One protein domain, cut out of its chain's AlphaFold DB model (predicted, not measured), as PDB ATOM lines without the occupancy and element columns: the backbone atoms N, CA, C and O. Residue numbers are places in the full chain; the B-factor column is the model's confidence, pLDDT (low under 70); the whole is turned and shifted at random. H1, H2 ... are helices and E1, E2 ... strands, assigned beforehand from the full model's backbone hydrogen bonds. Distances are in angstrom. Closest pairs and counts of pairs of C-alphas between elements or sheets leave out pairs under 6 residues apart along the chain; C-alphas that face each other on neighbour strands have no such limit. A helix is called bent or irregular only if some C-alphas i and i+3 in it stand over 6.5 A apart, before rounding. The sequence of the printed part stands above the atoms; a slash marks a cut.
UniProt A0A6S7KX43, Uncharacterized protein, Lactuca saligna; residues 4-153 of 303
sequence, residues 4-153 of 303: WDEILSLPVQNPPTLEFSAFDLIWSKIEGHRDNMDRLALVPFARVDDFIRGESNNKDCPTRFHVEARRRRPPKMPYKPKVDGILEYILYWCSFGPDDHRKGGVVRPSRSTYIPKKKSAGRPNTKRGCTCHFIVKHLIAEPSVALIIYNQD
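Overview. This is residues 4 to 153 of the 303 residues of an uncharacterized protein of Lactuca saligna (UniProt A0A6S7KX43). A strongly twisted sheet of six strands forms a wall with the helix H2 over one face, while the short helix H1 lies near E1 and E2, and a large loop, residues 95 to 132, extends beyond one end of E4 and E5. The 150 printed residues run H1, E1, E2, H2, E3, E4, E5, E6 along the chain, and the sheet is antiparallel in the order E1, E2, E6, E5, E4, E3. The class is mixed, helices and strands, with under half of the residues in named elements. The whole is only just compact, close to loose, with a radius of gyration of the C-alphas of 17.4 A and spans of 48 by 38 by 30 A.

Arrangement. H1, residues 4 to 8, is on the sheet at a height of 7.7 A, over none of its strands. Its closest C-alphas to E1, residues 28 to 31, are those of Glu 6 and Ile 30, 7.6 A apart. E1 is an edge strand and forms a hairpin with E2, residues 37 to 44, where N 28 and O 40 are 2.9 A apart, within hydrogen-bond range. H2, residues 45 to 56, is on the sheet, making two layers, a helix on one face of a sheet. Its closest C-alphas to E6, residues 145 to 152, are those of Phe 45 and Ala 146, 4.6 A apart. E3, residues 65 to 72, is the other edge strand and bends by 62 degrees at residue 68. E3, E4, residues 86 to 94, E5, residues 133 to 139, and E6 form a meander, each strand the antiparallel neighbour of the one before. Within hydrogen-bond range are N 71 and O 89 of E3 and E4, 2.8 A, N 136 and O 90 of E5 and E4, 2.8 A, N 149 and O 135 of E6 and E5, 2.8 A, and N 43 and O 146 of E2 and E6, 3.0 A. In H1 every O i to N i+4 pair is within range, in H2 6 of 8.

Along the chain. H1 begins at C-alpha 4 (-40.951, -29.539, 3.879) and is 6.0 A long; E1 is 10.0 A. E2 measures 22.8 A, H2 17.7 A, E3 18.8 A, E4 23.0 A and E5 19.4 A. H2 is irregular: C-alphas 46 and 49 are 7.3 A apart. E6, 21.6 A, ends at C-alpha 152 (-19.720, -33.306, 5.414).

Size, cuts and confidence. The two C-alphas farthest apart are those of Lys 80 and Lys 103, 50.7 A. The printed part has no cut. The links H1 to E1, E3 to E4 and E4 to E5 are long. The mean pLDDT of the printed part is 80.6, with residues 33 to 35, 75 to 85, 103 and 109 to 126 under 70.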
ATOM      1  N   TRP A   4     -40.794 -29.797   5.305       77.38
ATOM      2  CA  TRP A   4     -40.951 -29.539   3.879       77.38
ATOM      3  C   TRP A   4     -41.404 -28.124   3.551       77.38
ATOM      4  O   TRP A   4     -40.914 -27.573   2.575       77.38
ATOM      5  N   ASP A   5     -42.269 -27.525   4.366       79.06
ATOM      6  CA  ASP A   5     -42.676 -26.132   4.182       79.06
ATOM      7  C   ASP A   5     -41.467 -25.210   4.393       79.06
ATOM      8  O   ASP A   5     -41.256 -24.267   3.635       79.06
ATOM      9  N   GLU A   6     -40.616 -25.536   5.372       85.19
ATOM     10  CA  GLU A   6     -39.375 -24.801   5.623       85.19
ATOM     11  C   GLU A   6     -38.389 -24.947   4.455       85.19
ATOM     12  O   GLU A   6     -37.830 -23.952   4.002       85.19
ATOM     13  N   ILE A   7     -38.229 -26.155   3.897       86.25
ATOM     14  CA  ILE A   7     -37.387 -26.375   2.710       86.25
ATOM     15  C   ILE A   7     -37.922 -25.613   1.494       86.25
ATOM     16  O   ILE A   7     -37.137 -24.969   0.807       86.25
ATOM     17  N   LEU A   8     -39.227 -25.676   1.216       83.94
ATOM     18  CA  LEU A   8     -39.835 -25.011   0.057       83.94
ATOM     19  C   LEU A   8     -39.869 -23.482   0.194       83.94
ATOM     20  O   LEU A   8     -40.001 -22.786  -0.806       83.94
ATOM     21  N   SER A   9     -39.712 -22.953   1.409       88.62
ATOM     22  CA  SER A   9     -39.531 -21.518   1.644       88.62
ATOM     23  C   SER A   9     -38.121 -21.011   1.321       88.62
ATOM     24  O   SER A   9     -37.905 -19.799   1.258       88.62
ATOM     25  N   LEU A  10     -37.150 -21.913   1.118       91.88
ATOM     26  CA  LEU A  10     -35.780 -21.525   0.800       91.88
ATOM     27  C   LEU A  10     -35.688 -20.932  -0.612       91.88
ATOM     28  O   LEU A  10     -36.341 -21.417  -1.536       91.88
ATOM     29  N   PRO A  11     -34.823 -19.928  -0.827       94.94
ATOM     30  CA  PRO A  11     -34.590 -19.410  -2.163       94.94
ATOM     31  C   PRO A  11     -33.859 -20.448  -3.022       94.94
ATOM     32  O   PRO A  11     -32.865 -21.046  -2.598       94.94
ATOM     33  N   VAL A  12     -34.321 -20.613  -4.261       96.44
ATOM     34  CA  VAL A  12     -33.587 -21.353  -5.293       96.44
ATOM     35  C   VAL A  12     -32.409 -20.500  -5.755       96.44
ATOM     36  O   VAL A  12     -32.582 -19.397  -6.271       96.44
ATOM     37  N   GLN A  13     -31.198 -21.013  -5.569       97.44
ATOM     38  CA  GLN A  13     -29.954 -20.319  -5.876       97.44
ATOM     39  C   GLN A  13     -29.421 -20.774  -7.230       97.44
ATOM     40  O   GLN A  13     -29.231 -21.964  -7.475       97.44
ATOM     41  N   ASN A  14     -29.157 -19.815  -8.112       96.25
ATOM     42  CA  ASN A  14     -28.621 -20.067  -9.444       96.25
ATOM     43  C   ASN A  14     -27.388 -19.182  -9.681       96.25
ATOM     44  O   ASN A  14     -27.519 -18.126 -10.305       96.25
ATOM     45  N   PRO A  15     -26.208 -19.564  -9.154       95.94
ATOM     46  CA  PRO A  15     -24.978 -18.819  -9.391       95.94
ATOM     47  C   PRO A  15     -24.724 -18.614 -10.897       95.94
ATOM     48  O   PRO A  15     -24.920 -19.548 -11.682       95.94
ATOM     49  N   PRO A  16     -24.300 -17.411 -11.330       92.25
ATOM     50  CA  PRO A  16     -24.135 -17.089 -12.750       92.25
ATOM     51  C   PRO A  16     -22.873 -17.705 -13.367       92.25
ATOM     52  O   PRO A  16     -22.717 -17.701 -14.585       92.25
ATOM     53  N   THR A  17     -21.954 -18.211 -12.543       91.50
ATOM     54  CA  THR A  17     -20.739 -18.891 -12.997       91.50
ATOM     55  C   THR A  17     -21.085 -20.196 -13.707       91.50
ATOM     56  O   THR A  17     -22.093 -20.822 -13.386       91.50
ATOM     57  N   LEU A  18     -20.251 -20.614 -14.668       90.12
ATOM     58  CA  LEU A  18     -20.448 -21.860 -15.423       90.12
ATOM     59  C   LEU A  18     -20.551 -23.063 -14.470       90.12
ATOM     60  O   LEU A  18     -21.542 -23.787 -14.471       90.12
ATOM     61  N   GLU A  19     -19.557 -23.193 -13.596       93.19
ATOM     62  CA  GLU A  19     -19.509 -24.148 -12.491       93.19
ATOM     63  C   GLU A  19     -19.572 -23.394 -11.162       93.19
ATOM     64  O   GLU A  19     -19.159 -22.234 -11.071       93.19
ATOM     65  N   PHE A  20     -20.087 -24.048 -10.129       95.31
ATOM     66  CA  PHE A  20     -20.154 -23.497  -8.778       95.31
ATOM     67  C   PHE A  20     -20.027 -24.621  -7.753       95.31
ATOM     68  O   PHE A  20     -20.097 -25.800  -8.082       95.31
ATOM     69  N   SER A  21     -19.798 -24.257  -6.505       94.44
ATOM     70  CA  SER A  21     -19.469 -25.162  -5.411       94.44
ATOM     71  C   SER A  21     -20.295 -24.813  -4.175       94.44
ATOM     72  O   SER A  21     -21.105 -23.885  -4.173       94.44
ATOM     73  N   ALA A  22     -20.088 -25.532  -3.082       93.88
ATOM     74  CA  ALA A  22     -20.690 -25.238  -1.796       93.88
ATOM     75  C   ALA A  22     -20.269 -23.878  -1.244       93.88
ATOM     76  O   ALA A  22     -21.008 -23.312  -0.444       93.88
ATOM     77  N   PHE A  23     -19.117 -23.352  -1.662       92.56
ATOM     78  CA  PHE A  23     -18.677 -22.015  -1.275       92.56
ATOM     79  C   PHE A  23     -19.556 -20.915  -1.889       92.56
ATOM     80  O   PHE A  23     -19.748 -19.866  -1.280       92.56
ATOM     81  N   ASP A  24     -20.135 -21.183  -3.059       94.75
ATOM     82  CA  ASP A  24     -20.939 -20.227  -3.826       94.75
ATOM     83  C   ASP A  24     -22.428 -20.248  -3.431       94.75
ATOM     84  O   ASP A  24     -23.236 -19.517  -4.003       94.75
ATOM     85  N   LEU A  25     -22.801 -21.101  -2.469       95.75
ATOM     86  CA  LEU A  25     -24.168 -21.272  -1.990       95.75
ATOM     87  C   LEU A  25     -24.325 -20.803  -0.542       95.75
ATOM     88  O   LEU A  25     -23.491 -21.043   0.330       95.75
ATOM     89  N   ILE A  26     -25.478 -20.207  -0.264       96.12
ATOM     90  CA  ILE A  26     -25.969 -19.910   1.076       96.12
ATOM     91  C   ILE A  26     -26.663 -21.162   1.615       96.12
ATOM     92  O   ILE A  26     -27.619 -21.666   1.025       96.12
ATOM     93  N   TRP A  27     -26.184 -21.664   2.751       95.25
ATOM     94  CA  TRP A  27     -26.679 -22.894   3.366       95.25
ATOM     95  C   TRP A  27     -27.624 -22.603   4.526       95.25
ATOM     96  O   TRP A  27     -27.241 -21.947   5.496       95.25
ATOM     97  N   SER A  28     -28.812 -23.193   4.479       94.25
ATOM     98  CA  SER A  28     -29.768 -23.179   5.586       94.25
ATOM     99  C   SER A  28     -29.591 -24.417   6.457       94.25
ATOM    100  O   SER A  28     -29.327 -25.508   5.948       94.25
ATOM    101  N   LYS A  29     -29.727 -24.269   7.777       92.44
ATOM    102  CA  LYS A  29     -29.723 -25.393   8.720       92.44
ATOM    103  C   LYS A  29     -31.157 -25.702   9.119       92.44
ATOM    104  O   LYS A  29     -31.758 -24.894   9.813       92.44
ATOM    105  N   ILE A  30     -31.664 -26.859   8.708       88.38
ATOM    106  CA  ILE A  30     -33.039 -27.293   8.986       88.38
ATOM    107  C   ILE A  30     -32.999 -28.622   9.737       88.38
ATOM    108  O   ILE A  30     -32.216 -29.514   9.395       88.38
ATOM    109  N   GLU A  31     -33.861 -28.772  10.739       83.81
ATOM    110  CA  GLU A  31     -33.962 -29.982  11.556       83.81
ATOM    111  C   GLU A  31     -34.280 -31.211  10.698       83.81
ATOM    112  O   GLU A  31     -35.303 -31.279  10.011       83.81
ATOM    113  N   GLY A  32     -33.348 -32.158  10.684       75.31
ATOM    114  CA  GLY A  32     -33.361 -33.404   9.931       75.31
ATOM    115  C   GLY A  32     -33.740 -34.615  10.758       75.31
ATOM    116  O   GLY A  32     -34.380 -34.544  11.798       75.31
ATOM    117  N   HIS A  33     -33.402 -35.785  10.233       66.44
ATOM    118  CA  HIS A  33     -33.775 -37.046  10.861       66.44
ATOM    119  C   HIS A  33     -32.872 -37.345  12.074       66.44
ATOM    120  O   HIS A  33     -31.647 -37.290  11.939       66.44
ATOM    121  N   ARG A  34     -33.464 -37.764  13.208       66.62
ATOM    122  CA  ARG A  34     -32.786 -38.002  14.508       66.62
ATOM    123  C   ARG A  34     -32.115 -36.746  15.079       66.62
ATOM    124  O   ARG A  34     -30.946 -36.807  15.447       66.62
ATOM    125  N   ASP A  35     -32.833 -35.625  15.082       64.75
ATOM    126  CA  ASP A  35     -32.425 -34.369  15.736       64.75
ATOM    127  C   ASP A  35     -31.102 -33.775  15.209       64.75
ATOM    128  O   ASP A  35     -30.457 -32.940  15.843       64.75
ATOM    129  N   ASN A  36     -30.675 -34.201  14.016       78.31
ATOM    130  CA  ASN A  36     -29.511 -33.652  13.330       78.31
ATOM    131  C   ASN A  36     -29.920 -32.442  12.495       78.31
ATOM    132  O   ASN A  36     -30.881 -32.515  11.738       78.31
ATOM    133  N   MET A  37     -29.149 -31.360  12.549       84.25
ATOM    134  CA  MET A  37     -29.360 -30.203  11.675       84.25
ATOM    135  C   MET A  37     -28.736 -30.457  10.301       84.25
ATOM    136  O   MET A  37     -27.510 -30.496  10.167       84.25
ATOM    137  N   ASP A  38     -29.572 -30.600   9.276       88.25
ATOM    138  CA  ASP A  38     -29.114 -30.759   7.899       88.25
ATOM    139  C   ASP A  38     -28.749 -29.399   7.300       88.25
ATOM    140  O   ASP A  38     -29.511 -28.438   7.417       88.25
ATOM    141  N   ARG A  39     -27.604 -29.323   6.612       93.94
ATOM    142  CA  ARG A  39     -27.226 -28.162   5.793       93.94
ATOM    143  C   ARG A  39     -27.789 -28.333   4.391       93.94
ATOM    144  O   ARG A  39     -27.422 -29.280   3.697       93.94
ATOM    145  N   LEU A  40     -28.666 -27.420   3.993       94.19
ATOM    146  CA  LEU A  40     -29.481 -27.520   2.791       94.19
ATOM    147  C   LEU A  40     -29.326 -26.294   1.893       94.19
ATOM    148  O   LEU A  40     -29.212 -25.172   2.386       94.19
ATOM    149  N   ALA A  41     -29.382 -26.517   0.584       96.38
ATOM    150  CA  ALA A  41     -29.520 -25.477  -0.428       96.38
ATOM    151  C   ALA A  41     -30.403 -25.985  -1.576       96.38
ATOM    152  O   ALA A  41     -30.400 -27.179  -1.889       96.38
ATOM    153  N   LEU A  42     -31.159 -25.081  -2.199       96.06
ATOM    154  CA  LEU A  42     -31.932 -25.363  -3.406       96.06
ATOM    155  C   LEU A  42     -31.214 -24.782  -4.618       96.06
ATOM    156  O   LEU A  42     -30.800 -23.626  -4.589       96.06
ATOM    157  N   VAL A  43     -31.103 -25.567  -5.686       97.00
ATOM    158  CA  VAL A  43     -30.548 -25.130  -6.977       97.00
ATOM    159  C   VAL A  43     -31.430 -25.637  -8.117       97.00
ATOM    160  O   VAL A  43     -32.138 -26.632  -7.933       97.00
ATOM    161  N   PRO A  44     -31.405 -25.028  -9.313       96.31
ATOM    162  CA  PRO A  44     -32.074 -25.611 -10.469       96.31
ATOM    163  C   PRO A  44     -31.541 -27.022 -10.745       96.31
ATOM    164  O   PRO A  44     -30.331 -27.237 -10.795       96.31
ATOM    165  N   PHE A  45     -32.427 -27.993 -10.978       94.50
ATOM    166  CA  PHE A  45     -32.033 -29.387 -11.217       94.50
ATOM    167  C   PHE A  45     -31.091 -29.523 -12.423       94.50
ATOM    168  O   PHE A  45     -30.125 -30.278 -12.378       94.50
ATOM    169  N   ALA A  46     -31.305 -28.716 -13.466       92.88
ATOM    170  CA  ALA A  46     -30.439 -28.670 -14.645       92.88
ATOM    171  C   ALA A  46     -28.993 -28.221 -14.346       92.88
ATOM    172  O   ALA A  46     -28.105 -28.483 -15.148       92.88
ATOM    173  N   ARG A  47     -28.759 -27.561 -13.204       95.75
ATOM    174  CA  ARG A  47     -27.457 -27.036 -12.767       95.75
ATOM    175  C   ARG A  47     -26.749 -27.960 -11.763       95.75
ATOM    176  O   ARG A  47     -25.688 -27.616 -11.249       95.75
ATOM    177  N   VAL A  48     -27.304 -29.136 -11.455       94.94
ATOM    178  CA  VAL A  48     -26.694 -30.090 -10.504       94.94
ATOM    179  C   VAL A  48     -25.323 -30.569 -10.980       94.94
ATOM    180  O   VAL A  48     -24.400 -30.683 -10.175       94.94
ATOM    181  N   ASP A  49     -25.156 -30.821 -12.279       92.44
ATOM    182  CA  ASP A  49     -23.862 -31.251 -12.814       92.44
ATOM    183  C   ASP A  49     -22.811 -30.134 -12.752       92.44
ATOM    184  O   ASP A  49     -21.639 -30.421 -12.510       92.44
ATOM    185  N   ASP A  50     -23.220 -28.867 -12.886       94.44
ATOM    186  CA  ASP A  50     -22.339 -27.709 -12.686       94.44
ATOM    187  C   ASP A  50     -21.847 -27.619 -11.240       94.44
ATOM    188  O   ASP A  50     -20.663 -27.365 -11.012       94.44
ATOM    189  N   PHE A  51     -22.733 -27.897 -10.275       95.75
ATOM    190  CA  PHE A  51     -22.368 -27.998  -8.863       95.75
ATOM    191  C   PHE A  51     -21.346 -29.119  -8.618       95.75
ATOM    192  O   PHE A  51     -20.321 -28.927  -7.969       95.75
ATOM    193  N   ILE A  52     -21.599 -30.314  -9.166       93.25
ATOM    194  CA  ILE A  52     -20.713 -31.476  -8.997       93.25
ATOM    195  C   ILE A  52     -19.336 -31.219  -9.625       93.25
ATOM    196  O   ILE A  52     -18.316 -31.661  -9.079       93.25
ATOM    197  N   ARG A  53     -19.293 -30.533 -10.775       89.94
ATOM    198  CA  ARG A  53     -18.043 -30.127 -11.425       89.94
ATOM    199  C   ARG A  53     -17.276 -29.118 -10.574       89.94
ATOM    200  O   ARG A  53     -16.111 -29.389 -10.283       89.94
ATOM    201  N   GLY A  54     -17.926 -28.060 -10.087       91.88
ATOM    202  CA  GLY A  54     -17.273 -27.068  -9.232       91.88
ATOM    203  C   GLY A  54     -16.752 -27.662  -7.919       91.88
ATOM    204  O   GLY A  54     -15.596 -27.444  -7.563       91.88
ATOM    205  N   GLU A  55     -17.533 -28.527  -7.263       91.62
ATOM    206  CA  GLU A  55     -17.085 -29.288  -6.084       91.62
ATOM    207  C   GLU A  55     -15.876 -30.188  -6.377       91.62
ATOM    208  O   GLU A  55     -14.953 -30.313  -5.572       91.62
ATOM    209  N   SER A  56     -15.853 -30.821  -7.551       87.06
ATOM    210  CA  SER A  56     -14.736 -31.673  -7.967       87.06
ATOM    211  C   SER A  56     -13.462 -30.880  -8.290       87.06
ATOM    212  O   SER A  56     -12.352 -31.385  -8.095       87.06
ATOM    213  N   ASN A  57     -13.621 -29.651  -8.783       83.56
ATOM    214  CA  ASN A  57     -12.544 -28.764  -9.221       83.56
ATOM    215  C   ASN A  57     -11.972 -27.895  -8.087       83.56
ATOM    216  O   ASN A  57     -11.174 -26.990  -8.337       83.56
ATOM    217  N   ASN A  58     -12.322 -28.189  -6.832       82.50
ATOM    218  CA  ASN A  58     -11.762 -27.514  -5.670       82.50
ATOM    219  C   ASN A  58     -10.230 -27.696  -5.604       82.50
ATOM    220  O   ASN A  58      -9.726 -28.812  -5.455       82.50
ATOM    221  N   LYS A  59      -9.490 -26.584  -5.679       77.81
ATOM    222  CA  LYS A  59      -8.015 -26.560  -5.698       77.81
ATOM    223  C   LYS A  59      -7.386 -27.061  -4.398       77.81
ATOM    224  O   LYS A  59      -6.308 -27.652  -4.430       77.81
ATOM    225  N   ASP A  60      -8.060 -26.869  -3.267       77.94
ATOM    226  CA  ASP A  60      -7.551 -27.305  -1.966       77.94
ATOM    227  C   ASP A  60      -7.624 -28.824  -1.815       77.94
ATOM    228  O   ASP A  60      -6.828 -29.429  -1.095       77.94
ATOM    229  N   CYS A  61      -8.591 -29.462  -2.471       77.75
ATOM    230  CA  CYS A  61      -8.873 -30.886  -2.327       77.75
ATOM    231  C   CYS A  61      -9.401 -31.479  -3.644       77.75
ATOM    232  O   CYS A  61     -10.528 -31.981  -3.670       77.75
ATOM    233  N   PRO A  62      -8.595 -31.495  -4.724       77.12
ATOM    234  CA  PRO A  62      -9.061 -31.947  -6.029       77.12
ATOM    235  C   PRO A  62      -9.523 -33.400  -5.946       77.12
ATOM    236  O   PRO A  62      -8.817 -34.277  -5.430       77.12
ATOM    237  N   THR A  63     -10.732 -33.659  -6.435       80.31
ATOM    238  CA  THR A  63     -11.338 -34.989  -6.388       80.31
ATOM    239  C   THR A  63     -12.353 -35.175  -7.512       80.31
ATOM    240  O   THR A  63     -12.590 -34.312  -8.350       80.31
ATOM    241  N   ARG A  64     -12.980 -36.342  -7.540       83.31
ATOM    242  CA  ARG A  64     -14.220 -36.565  -8.267       83.31
ATOM    243  C   ARG A  64     -15.256 -37.044  -7.271       83.31
ATOM    244  O   ARG A  64     -14.968 -37.935  -6.469       83.31
ATOM    245  N   PHE A  65     -16.462 -36.507  -7.356       88.00
ATOM    246  CA  PHE A  65     -17.598 -37.081  -6.655       88.00
ATOM    247  C   PHE A  65     -18.219 -38.184  -7.508       88.00
ATOM    248  O   PHE A  65     -18.640 -37.955  -8.643       88.00
ATOM    249  N   HIS A  66     -18.226 -39.410  -6.989       84.25
ATOM    250  CA  HIS A  66     -18.880 -40.544  -7.637       84.25
ATOM    251  C   HIS A  66     -20.233 -40.812  -6.988       84.25
ATOM    252  O   HIS A  66     -20.454 -40.520  -5.813       84.25
ATOM    253  N   VAL A  67     -21.140 -41.403  -7.762       88.62
ATOM    254  CA  VAL A  67     -22.433 -41.862  -7.256       88.62
ATOM    255  C   VAL A  67     -22.203 -43.103  -6.398       88.62
ATOM    256  O   VAL A  67     -21.869 -44.168  -6.913       88.62
ATOM    257  N   GLU A  68     -22.363 -42.961  -5.087       87.69
ATOM    258  CA  GLU A  68     -22.237 -44.056  -4.120       87.69
ATOM    259  C   GLU A  68     -23.545 -44.844  -4.008       87.69
ATOM    260  O   GLU A  68     -23.539 -46.067  -3.894       87.69
ATOM    261  N   ALA A  69     -24.678 -44.145  -4.067       87.94
ATOM    262  CA  ALA A  69     -25.993 -44.761  -4.111       87.94
ATOM    263  C   ALA A  69     -26.940 -43.910  -4.952       87.94
ATOM    264  O   ALA A  69     -26.956 -42.687  -4.838       87.94
ATOM    265  N   ARG A  70     -27.771 -44.564  -5.761       90.81
ATOM    266  CA  ARG A  70     -28.839 -43.924  -6.530       90.81
ATOM    267  C   ARG A  70     -30.128 -44.695  -6.306       90.81
ATOM    268  O   ARG A  70     -30.141 -45.919  -6.401       90.81
ATOM    269  N   ARG A  71     -31.202 -43.983  -5.988       87.94
ATOM    270  CA  ARG A  71     -32.548 -44.543  -5.859       87.94
ATOM    271  C   ARG A  71     -33.468 -43.711  -6.730       87.94
ATOM    272  O   ARG A  71     -33.650 -42.526  -6.472       87.94
ATOM    273  N   ARG A  72     -34.017 -44.336  -7.766       85.81
ATOM    274  CA  ARG A  72     -35.025 -43.735  -8.638       85.81
ATOM    275  C   ARG A  72     -36.380 -44.299  -8.281       85.81
ATOM    276  O   ARG A  72     -36.505 -45.496  -8.017       85.81
ATOM    277  N   ARG A  73     -37.389 -43.441  -8.284       73.31
ATOM    278  CA  ARG A  73     -38.765 -43.894  -8.151       73.31
ATOM    279  C   ARG A  73     -39.207 -44.592  -9.450       73.31
ATOM    280  O   ARG A  73     -38.948 -44.058 -10.527       73.31
ATOM    281  N   PRO A  74     -39.887 -45.753  -9.386       72.12
ATOM    282  CA  PRO A  74     -40.459 -46.384 -10.572       72.12
ATOM    283  C   PRO A  74     -41.588 -45.523 -11.174       72.12
ATOM    284  O   PRO A  74     -42.450 -45.071 -10.414       72.12
ATOM    285  N   PRO A  75     -41.666 -45.361 -12.509       62.38
ATOM    286  CA  PRO A  75     -42.691 -44.533 -13.163       62.38
ATOM    287  C   PRO A  75     -44.138 -44.979 -12.898       62.38
ATOM    288  O   PRO A  75     -45.052 -44.166 -12.891       62.38
ATOM    289  N   LYS A  76     -44.353 -46.283 -12.674       61.84
ATOM    290  CA  LYS A  76     -45.682 -46.915 -12.594       61.84
ATOM    291  C   LYS A  76     -46.294 -46.948 -11.189       61.84
ATOM    292  O   LYS A  76     -47.354 -47.537 -11.010       61.84
ATOM    293  N   MET A  77     -45.635 -46.385 -10.173       59.25
ATOM    294  CA  MET A  77     -46.164 -46.421  -8.806       59.25
ATOM    295  C   MET A  77     -47.194 -45.303  -8.577       59.25
ATOM    296  O   MET A  77     -46.784 -44.139  -8.502       59.25
ATOM    297  N   PRO A  78     -48.492 -45.617  -8.384       56.22
ATOM    298  CA  PRO A  78     -49.486 -44.609  -8.033       56.22
ATOM    299  C   PRO A  78     -49.124 -43.974  -6.688       56.22
ATOM    300  O   PRO A  78     -48.721 -44.662  -5.744       56.22
ATOM    301  N   TYR A  79     -49.230 -42.650  -6.589       57.59
ATOM    302  CA  TYR A  79     -48.951 -41.944  -5.345       57.59
ATOM    303  C   TYR A  79     -49.850 -40.728  -5.180       57.59
ATOM    304  O   TYR A  79     -50.152 -40.024  -6.138       57.59
ATOM    305  N   LYS A  80     -50.267 -40.476  -3.936       56.19
ATOM    306  CA  LYS A  80     -50.813 -39.172  -3.564       56.19
ATOM    307  C   LYS A  80     -49.651 -38.179  -3.595       56.19
ATOM    308  O   LYS A  80     -48.640 -38.529  -2.984       56.19
ATOM    309  N   PRO A  81     -49.767 -37.004  -4.236       55.22
ATOM    310  CA  PRO A  81     -48.769 -35.941  -4.174       55.22
ATOM    311  C   PRO A  81     -48.473 -35.596  -2.716       55.22
ATOM    312  O   PRO A  81     -49.174 -34.813  -2.086       55.22
ATOM    313  N   LYS A  82     -47.482 -36.264  -2.133       56.94
ATOM    314  CA  LYS A  82     -46.951 -35.887  -0.839       56.94
ATOM    315  C   LYS A  82     -45.773 -34.975  -1.118       56.94
ATOM    316  O   LYS A  82     -44.921 -35.293  -1.949       56.94
ATOM    317  N   VAL A  83     -45.746 -33.858  -0.406       53.94
ATOM    318  CA  VAL A  83     -44.695 -32.836  -0.472       53.94
ATOM    319  C   VAL A  83     -43.303 -33.440  -0.201       53.94
ATOM    320  O   VAL A  83     -42.302 -32.942  -0.698       53.94
ATOM    321  N   ASP A  84     -43.254 -34.577   0.504       53.12
ATOM    322  CA  ASP A  84     -42.042 -35.315   0.871       53.12
ATOM    323  C   ASP A  84     -41.506 -36.301  -0.181       53.12
ATOM    324  O   ASP A  84     -40.514 -37.006   0.045       53.12
ATOM    325  N   GLY A  85     -42.161 -36.369  -1.337       69.50
ATOM    326  CA  GLY A  85     -41.820 -37.288  -2.404       69.50
ATOM    327  C   GLY A  85     -40.544 -36.904  -3.157       69.50
ATOM    328  O   GLY A  85     -40.347 -35.757  -3.558       69.50
ATOM    329  N   ILE A  86     -39.696 -37.900  -3.415       79.44
ATOM    330  CA  ILE A  86     -38.451 -37.760  -4.180       79.44
ATOM    331  C   ILE A  86     -38.583 -38.553  -5.490       79.44
ATOM    332  O   ILE A  86     -38.965 -39.728  -5.459       79.44
ATOM    333  N   LEU A  87     -38.271 -37.920  -6.626       84.31
ATOM    334  CA  LEU A  87     -38.147 -38.575  -7.936       84.31
ATOM    335  C   LEU A  87     -36.845 -39.374  -8.009       84.31
ATOM    336  O   LEU A  87     -36.834 -40.557  -8.359       84.31
ATOM    337  N   GLU A  88     -35.753 -38.728  -7.608       89.06
ATOM    338  CA  GLU A  88     -34.424 -39.313  -7.588       89.06
ATOM    339  C   GLU A  88     -33.650 -38.875  -6.343       89.06
ATOM    340  O   GLU A  88     -33.585 -37.699  -5.995       89.06
ATOM    341  N   TYR A  89     -33.063 -39.851  -5.663       91.94
ATOM    342  CA  TYR A  89     -32.101 -39.655  -4.589       91.94
ATOM    343  C   TYR A  89     -30.738 -40.113  -5.089       91.94
ATOM    344  O   TYR A  89     -30.594 -41.257  -5.533       91.94
ATOM    345  N   ILE A  90     -29.732 -39.254  -4.967       94.12
ATOM    346  CA  ILE A  90     -28.354 -39.575  -5.327       94.12
ATOM    347  C   ILE A  90     -27.439 -39.183  -4.170       94.12
ATOM    348  O   ILE A  90     -27.394 -38.026  -3.769       94.12
ATOM    349  N   LEU A  91     -26.707 -40.155  -3.632       94.56
ATOM    350  CA  LEU A  91     -25.622 -39.931  -2.686       94.56
ATOM    351  C   LEU A  91     -24.316 -39.838  -3.470       94.56
ATOM    352  O   LEU A  91     -23.896 -40.822  -4.087       94.56
ATOM    353  N   TYR A  92     -23.677 -38.678  -3.410       94.38
ATOM    354  CA  TYR A  92     -22.362 -38.438  -3.979       94.38
ATOM    355  C   TYR A  92     -21.303 -38.536  -2.892       94.38
ATOM    356  O   TYR A  92     -21.436 -37.932  -1.831       94.38
ATOM    357  N   TRP A  93     -20.235 -39.279  -3.163       92.19
ATOM    358  CA  TRP A  93     -19.101 -39.407  -2.255       92.19
ATOM    359  C   TRP A  93     -17.816 -39.009  -2.965       92.19
ATOM    360  O   TRP A  93     -17.640 -39.280  -4.152       92.19
ATOM    361  N   CYS A  94     -16.890 -38.400  -2.233       88.81
ATOM    362  CA  CYS A  94     -15.534 -38.190  -2.718       88.81
ATOM    363  C   CYS A  94     -14.893 -39.525  -3.170       88.81
ATOM    364  O   CYS A  94     -14.998 -40.542  -2.485       88.81
ATOM    365  N   SER A  95     -14.147 -39.536  -4.276       83.25
ATOM    366  CA  SER A  95     -13.520 -40.755  -4.831       83.25
ATOM    367  C   SER A  95     -12.507 -41.438  -3.901       83.25
ATOM    368  O   SER A  95     -12.174 -42.622  -4.064       83.25
ATOM    369  N   PHE A  96     -12.009 -40.721  -2.893       79.94
ATOM    370  CA  PHE A  96     -11.194 -41.319  -1.838       79.94
ATOM    371  C   PHE A  96     -12.007 -42.227  -0.905       79.94
ATOM    372  O   PHE A  96     -11.413 -43.129  -0.317       79.94
ATOM    373  N   GLY A  97     -13.338 -42.080  -0.891       83.56
ATOM    374  CA  GLY A  97     -14.323 -42.989  -0.298       83.56
ATOM    375  C   GLY A  97     -14.230 -43.085   1.225       83.56
ATOM    376  O   GLY A  97     -13.225 -42.694   1.790       83.56
ATOM    377  N   PRO A  98     -15.220 -43.643   1.929       85.69
ATOM    378  CA  PRO A  98     -15.186 -43.744   3.396       85.69
ATOM    379  C   PRO A  98     -14.258 -44.844   3.937       85.69
ATOM    380  O   PRO A  98     -14.074 -44.949   5.151       85.69
ATOM    381  N   ASP A  99     -13.731 -45.699   3.057       82.94
ATOM    382  CA  ASP A  99     -12.975 -46.894   3.423       82.94
ATOM    383  C   ASP A  99     -11.521 -46.531   3.793       82.94
ATOM    384  O   ASP A  99     -10.774 -45.960   2.991       82.94
ATOM    385  N   ASP A 100     -11.116 -46.868   5.023       81.38
ATOM    386  CA  ASP A 100      -9.745 -46.689   5.518       81.38
ATOM    387  C   ASP A 100      -8.984 -48.004   5.369       81.38
ATOM    388  O   ASP A 100      -9.270 -48.993   6.042       81.38
ATOM    389  N   HIS A 101      -8.007 -48.008   4.475       75.31
ATOM    390  CA  HIS A 101      -7.221 -49.180   4.117       75.31
ATOM    391  C   HIS A 101      -5.844 -49.208   4.802       75.31
ATOM    392  O   HIS A 101      -5.004 -50.053   4.476       75.31
ATOM    393  N   ARG A 102      -5.567 -48.294   5.742       73.56
ATOM    394  CA  ARG A 102      -4.371 -48.389   6.594       73.56
ATOM    395  C   ARG A 102      -4.413 -49.665   7.438       73.56
ATOM    396  O   ARG A 102      -5.466 -50.260   7.656       73.56
ATOM    397  N   LYS A 103      -3.265 -50.070   7.993       69.50
ATOM    398  CA  LYS A 103      -3.223 -51.144   8.999       69.50
ATOM    399  C   LYS A 103      -4.115 -50.756  10.190       69.50
ATOM    400  O   LYS A 103      -3.891 -49.711  10.796       69.50
ATOM    401  N   GLY A 104      -5.118 -51.582  10.494       72.50
ATOM    402  CA  GLY A 104      -6.136 -51.296  11.517       72.50
ATOM    403  C   GLY A 104      -7.246 -50.328  11.076       72.50
ATOM    404  O   GLY A 104      -8.057 -49.925  11.904       72.50
ATOM    405  N   GLY A 105      -7.277 -49.937   9.800       73.38
ATOM    406  CA  GLY A 105      -8.358 -49.161   9.200       73.38
ATOM    407  C   GLY A 105      -9.621 -50.000   8.991       73.38
ATOM    408  O   GLY A 105      -9.574 -51.229   8.919       73.38
ATOM    409  N   VAL A 106     -10.767 -49.321   8.921       78.62
ATOM    410  CA  VAL A 106     -12.075 -49.961   8.740       78.62
ATOM    411  C   VAL A 106     -12.502 -49.835   7.282       78.62
ATOM    412  O   VAL A 106     -12.756 -48.730   6.797       78.62
ATOM    413  N   VAL A 107     -12.649 -50.982   6.624       79.44
ATOM    414  CA  VAL A 107     -13.241 -51.119   5.289       79.44
ATOM    415  C   VAL A 107     -14.636 -51.721   5.436       79.44
ATOM    416  O   VAL A 107     -14.850 -52.609   6.263       79.44
ATOM    417  N   ARG A 108     -15.606 -51.238   4.657       76.88
ATOM    418  CA  ARG A 108     -16.986 -51.741   4.733       76.88
ATOM    419  C   ARG A 108     -17.088 -53.224   4.325       76.88
ATOM    420  O   ARG A 108     -16.411 -53.637   3.382       76.88
ATOM    421  N   PRO A 109     -17.983 -54.021   4.950       66.44
ATOM    422  CA  PRO A 109     -18.119 -55.459   4.675       66.44
ATOM    423  C   PRO A 109     -18.443 -55.799   3.215       66.44
ATOM    424  O   PRO A 109     -17.947 -56.784   2.685       66.44
ATOM    425  N   SER A 110     -19.197 -54.950   2.511       62.31
ATOM    426  CA  SER A 110     -19.485 -55.122   1.074       62.31
ATOM    427  C   SER A 110     -18.237 -55.081   0.179       62.31
ATOM    428  O   SER A 110     -18.300 -55.428  -0.999       62.31
ATOM    429  N   ARG A 111     -17.095 -54.649   0.726       59.66
ATOM    430  CA  ARG A 111     -15.783 -54.626   0.077       59.66
ATOM    431  C   ARG A 111     -14.805 -55.641   0.686       59.66
ATOM    432  O   ARG A 111     -13.702 -55.754   0.165       59.66
ATOM    433  N   SER A 112     -15.174 -56.379   1.741       50.06
ATOM    434  CA  SER A 112     -14.275 -57.345   2.401       50.06
ATOM    435  C   SER A 112     -14.077 -58.632   1.590       50.06
ATOM    436  O   SER A 112     -13.021 -59.248   1.681       50.06
ATOM    437  N   THR A 113     -15.044 -58.995   0.742       49.38
ATOM    438  CA  THR A 113     -14.964 -60.124  -0.207       49.38
ATOM    439  C   THR A 113     -14.309 -59.748  -1.541       49.38
ATOM    440  O   THR A 113     -14.098 -60.607  -2.399       49.38
ATOM    441  N   TYR A 114     -13.968 -58.471  -1.750       47.59
ATOM    442  CA  TYR A 114     -13.339 -58.009  -2.983       47.59
ATOM    443  C   TYR A 114     -11.872 -58.450  -3.026       47.59
ATOM    444  O   TYR A 114     -11.015 -57.861  -2.367       47.59
ATOM    445  N   ILE A 115     -11.570 -59.456  -3.852       48.25
ATOM    446  CA  ILE A 115     -10.191 -59.827  -4.190       48.25
ATOM    447  C   ILE A 115      -9.511 -58.584  -4.785       48.25
ATOM    448  O   ILE A 115      -9.971 -58.081  -5.820       48.25
ATOM    449  N   PRO A 116      -8.429 -58.058  -4.177       47.34
ATOM    450  CA  PRO A 116      -7.781 -56.852  -4.665       47.34
ATOM    451  C   PRO A 116      -7.253 -57.076  -6.085       47.34
ATOM    452  O   PRO A 116      -6.186 -57.655  -6.292       47.34
ATOM    453  N   LYS A 117      -7.973 -56.589  -7.104       45.94
ATOM    454  CA  LYS A 117      -7.384 -56.439  -8.440       45.94
ATOM    455  C   LYS A 117      -6.151 -55.550  -8.262       45.94
ATOM    456  O   LYS A 117      -6.293 -54.450  -7.730       45.94
ATOM    457  N   LYS A 118      -4.963 -56.000  -8.697       40.62
ATOM    458  CA  LYS A 118      -3.694 -55.234  -8.734       40.62
ATOM    459  C   LYS A 118      -3.815 -53.991  -9.646       40.62
ATOM    460  O   LYS A 118      -3.147 -53.866 -10.671       40.62
ATOM    461  N   LYS A 119      -4.703 -53.054  -9.319       39.88
ATOM    462  CA  LYS A 119      -4.823 -51.742  -9.953       39.88
ATOM    463  C   LYS A 119      -3.983 -50.778  -9.123       39.88
ATOM    464  O   LYS A 119      -4.176 -50.670  -7.922       39.88
ATOM    465  N   SER A 120      -3.048 -50.075  -9.756       40.50
ATOM    466  CA  SER A 120      -2.189 -49.073  -9.105       40.50
ATOM    467  C   SER A 120      -2.898 -47.750  -8.810       40.50
ATOM    468  O   SER A 120      -2.243 -46.712  -8.769       40.50
ATOM    469  N   ALA A 121      -4.225 -47.751  -8.681       40.22
ATOM    470  CA  ALA A 121      -4.977 -46.554  -8.332       40.22
ATOM    471  C   ALA A 121      -4.788 -46.294  -6.831       40.22
ATOM    472  O   ALA A 121      -5.615 -46.696  -6.019       40.22
ATOM    473  N   GLY A 122      -3.636 -45.713  -6.483       43.72
ATOM    474  CA  GLY A 122      -3.146 -45.623  -5.111       43.72
ATOM    475  C   GLY A 122      -2.781 -47.004  -4.567       43.72
ATOM    476  O   GLY A 122      -3.478 -47.994  -4.778       43.72
ATOM    477  N   ARG A 123      -1.654 -47.128  -3.866       48.28
ATOM    478  CA  ARG A 123      -1.389 -48.354  -3.101       48.28
ATOM    479  C   ARG A 123      -2.580 -48.538  -2.141       48.28
ATOM    480  O   ARG A 123      -2.858 -47.591  -1.408       48.28
ATOM    481  N   PRO A 124      -3.272 -49.696  -2.116       46.94
ATOM    482  CA  PRO A 124      -4.427 -49.915  -1.245       46.94
ATOM    483  C   PRO A 124      -4.156 -49.451   0.187       46.94
ATOM    484  O   PRO A 124      -4.969 -48.754   0.761       46.94
ATOM    485  N   ASN A 125      -2.943 -49.670   0.694       48.53
ATOM    486  CA  ASN A 125      -2.561 -49.415   2.081       48.53
ATOM    487  C   ASN A 125      -2.447 -47.932   2.512       48.53
ATOM    488  O   ASN A 125      -2.010 -47.683   3.636       48.53
ATOM    489  N   THR A 126      -2.770 -46.945   1.663       55.81
ATOM    490  CA  THR A 126      -2.643 -45.509   2.010       55.81
ATOM    491  C   THR A 126      -3.946 -44.718   1.985       55.81
ATOM    492  O   THR A 126      -3.945 -43.574   2.437       55.81
ATOM    493  N   LYS A 127      -5.061 -45.278   1.491       70.88
ATOM    494  CA  LYS A 127      -6.361 -44.597   1.591       70.88
ATOM    495  C   LYS A 127      -6.768 -44.509   3.057       70.88
ATOM    496  O   LYS A 127      -6.833 -45.529   3.730       70.88
ATOM    497  N   ARG A 128      -7.043 -43.295   3.535       75.56
ATOM    498  CA  ARG A 128      -7.392 -43.031   4.943       75.56
ATOM    499  C   ARG A 128      -8.892 -42.929   5.198       75.56
ATOM    500  O   ARG A 128      -9.296 -42.755   6.340       75.56
ATOM    501  N   GLY A 129      -9.688 -43.059   4.139       83.75
ATOM    502  CA  GLY A 129     -11.101 -42.728   4.130       83.75
ATOM    503  C   GLY A 129     -11.300 -41.211   4.091       83.75
ATOM    504  O   GLY A 129     -10.790 -40.505   4.948       83.75
ATOM    505  N   CYS A 130     -12.014 -40.696   3.098       87.88
ATOM    506  CA  CYS A 130     -12.559 -39.349   3.066       87.88
ATOM    507  C   CYS A 130     -14.015 -39.394   3.529       87.88
ATOM    508  O   CYS A 130     -14.805 -40.200   3.031       87.88
ATOM    509  N   THR A 131     -14.380 -38.528   4.465       91.94
ATOM    510  CA  THR A 131     -15.758 -38.401   4.950       91.94
ATOM    511  C   THR A 131     -16.599 -37.439   4.114       91.94
ATOM    512  O   THR A 131     -17.797 -37.364   4.360       91.94
ATOM    513  N   CYS A 132     -16.016 -36.749   3.126       93.06
ATOM    514  CA  CYS A 132     -16.715 -35.758   2.314       93.06
ATOM    515  C   CYS A 132     -17.776 -36.394   1.400       93.06
ATOM    516  O   CYS A 132     -17.458 -37.253   0.564       93.06
ATOM    517  N   HIS A 133     -19.031 -35.982   1.587       95.00
ATOM    518  CA  HIS A 133     -20.182 -36.445   0.816       95.00
ATOM    519  C   HIS A 133     -21.375 -35.494   0.947       95.00
ATOM    520  O   HIS A 133     -21.567 -34.821   1.966       95.00
ATOM    521  N   PHE A 134     -22.220 -35.519  -0.078       96.25
ATOM    522  CA  PHE A 134     -23.476 -34.789  -0.122       96.25
ATOM    523  C   PHE A 134     -24.543 -35.606  -0.847       96.25
ATOM    524  O   PHE A 134     -24.265 -36.572  -1.563       96.25
ATOM    525  N   ILE A 135     -25.793 -35.223  -0.640       95.69
ATOM    526  CA  ILE A 135     -26.959 -35.856  -1.239       95.69
ATOM    527  C   ILE A 135     -27.625 -34.847  -2.162       95.69
ATOM    528  O   ILE A 135     -27.831 -33.700  -1.779       95.69
ATOM    529  N   VAL A 136     -28.034 -35.301  -3.340       96.12
ATOM    530  CA  VAL A 136     -28.937 -34.571  -4.226       96.12
ATOM    531  C   VAL A 136     -30.285 -35.279  -4.231       96.12
ATOM    532  O   VAL A 136     -30.364 -36.496  -4.426       96.12
ATOM    533  N   LYS A 137     -31.355 -34.519  -4.002       93.19
ATOM    534  CA  LYS A 137     -32.738 -34.982  -4.115       93.19
ATOM    535  C   LYS A 137     -33.456 -34.186  -5.194       93.19
ATOM    536  O   LYS A 137     -33.578 -32.970  -5.089       93.19
ATOM    537  N   HIS A 138     -33.973 -34.890  -6.191       90.94
ATOM    538  CA  HIS A 138     -34.893 -34.342  -7.180       90.94
ATOM    539  C   HIS A 138     -36.314 -34.407  -6.624       90.94
ATOM    540  O   HIS A 138     -36.815 -35.495  -6.317       90.94
ATOM    541  N   LEU A 139     -36.928 -33.246  -6.410       85.38
ATOM    542  CA  LEU A 139     -38.193 -33.140  -5.688       85.38
ATOM    543  C   LEU A 139     -39.381 -33.434  -6.608       85.38
ATOM    544  O   LEU A 139     -39.390 -33.050  -7.772       85.38
ATOM    545  N   ILE A 140     -40.409 -34.098  -6.070       81.19
ATOM    546  CA  ILE A 140     -41.666 -34.306  -6.801       81.19
ATOM    547  C   ILE A 140     -42.480 -33.013  -6.890       81.19
ATOM    548  O   ILE A 140     -43.074 -32.741  -7.929       81.19
ATOM    549  N   ALA A 141     -42.542 -32.251  -5.794       80.88
ATOM    550  CA  ALA A 141     -43.349 -31.036  -5.721       80.88
ATOM    551  C   ALA A 141     -42.853 -29.953  -6.692       80.88
ATOM    552  O   ALA A 141     -43.662 -29.217  -7.247       80.88
ATOM    553  N   GLU A 142     -41.542 -29.908  -6.938       85.12
ATOM    554  CA  GLU A 142     -40.920 -28.952  -7.851       85.12
ATOM    555  C   GLU A 142     -39.802 -29.622  -8.675       85.12
ATOM    556  O   GLU A 142     -38.623 -29.549  -8.323       85.12
ATOM    557  N   PRO A 143     -40.146 -30.299  -9.791       87.06
ATOM    558  CA  PRO A 143     -39.178 -31.054 -10.595       87.06
ATOM    559  C   PRO A 143     -38.118 -30.192 -11.298       87.06
ATOM    560  O   PRO A 143     -37.135 -30.719 -11.815       87.06
ATOM    561  N   SER A 144     -38.289 -28.873 -11.358       89.94
ATOM    562  CA  SER A 144     -37.262 -27.945 -11.844       89.94
ATOM    563  C   SER A 144     -36.139 -27.711 -10.832       89.94
ATOM    564  O   SER A 144     -35.107 -27.156 -11.209       89.94
ATOM    565  N   VAL A 145     -36.311 -28.137  -9.578       91.81
ATOM    566  CA  VAL A 145     -35.413 -27.837  -8.460       91.81
ATOM    567  C   VAL A 145     -34.806 -29.114  -7.880       91.81
ATOM    568  O   VAL A 145     -35.428 -30.177  -7.795       91.81
ATOM    569  N   ALA A 146     -33.548 -28.998  -7.472       94.56
ATOM    570  CA  ALA A 146     -32.824 -29.992  -6.707       94.56
ATOM    571  C   ALA A 146     -32.536 -29.468  -5.301       94.56
ATOM    572  O   ALA A 146     -32.055 -28.350  -5.122       94.56
ATOM    573  N   LEU A 147     -32.770 -30.323  -4.308       94.56
ATOM    574  CA  LEU A 147     -32.328 -30.108  -2.939       94.56
ATOM    575  C   LEU A 147     -30.964 -30.764  -2.739       94.56
ATOM    576  O   LEU A 147     -30.841 -31.988  -2.835       94.56
ATOM    577  N   ILE A 148     -29.961 -29.954  -2.413       96.19
ATOM    578  CA  ILE A 148     -28.632 -30.417  -2.025       96.19
ATOM    579  C   ILE A 148     -28.562 -30.452  -0.499       96.19
ATOM    580  O   ILE A 148     -28.878 -29.469   0.167       96.19
ATOM    581  N   ILE A 149     -28.139 -31.588   0.050       94.38
ATOM    582  CA  ILE A 149     -27.878 -31.783   1.478       94.38
ATOM    583  C   ILE A 149     -26.392 -32.059   1.649       94.38
ATOM    584  O   ILE A 149     -25.915 -33.112   1.225       94.38
ATOM    585  N   TYR A 150     -25.659 -31.138   2.269       93.19
ATOM    586  CA  TYR A 150     -24.232 -31.320   2.507       93.19
ATOM    587  C   TYR A 150     -24.000 -31.882   3.911       93.19
ATOM    588  O   TYR A 150     -24.083 -31.172   4.911       93.19
ATOM    589  N   ASN A 151     -23.716 -33.182   3.990       89.12
ATOM    590  CA  ASN A 151     -23.513 -33.874   5.263       89.12
ATOM    591  C   ASN A 151     -22.126 -33.597   5.853       89.12
ATOM    592  O   ASN A 151     -21.991 -33.395   7.059       89.12
ATOM    593  N   GLN A 152     -21.091 -33.606   5.013       89.50
ATOM    594  CA  GLN A 152     -19.720 -33.306   5.414       89.50
ATOM    595  C   GLN A 152     -18.968 -32.715   4.228       89.50
ATOM    596  O   GLN A 152     -18.746 -33.433   3.262       89.50
ATOM    597  N   ASP A 153     -18.565 -31.450   4.324       88.69
ATOM    598  CA  ASP A 153     -17.849 -30.684   3.288       88.69
ATOM    599  C   ASP A 153     -16.327 -30.718   3.453       88.69
ATOM    600  O   ASP A 153     -15.576 -30.349   2.551       88.69
TER     601      ASP A 153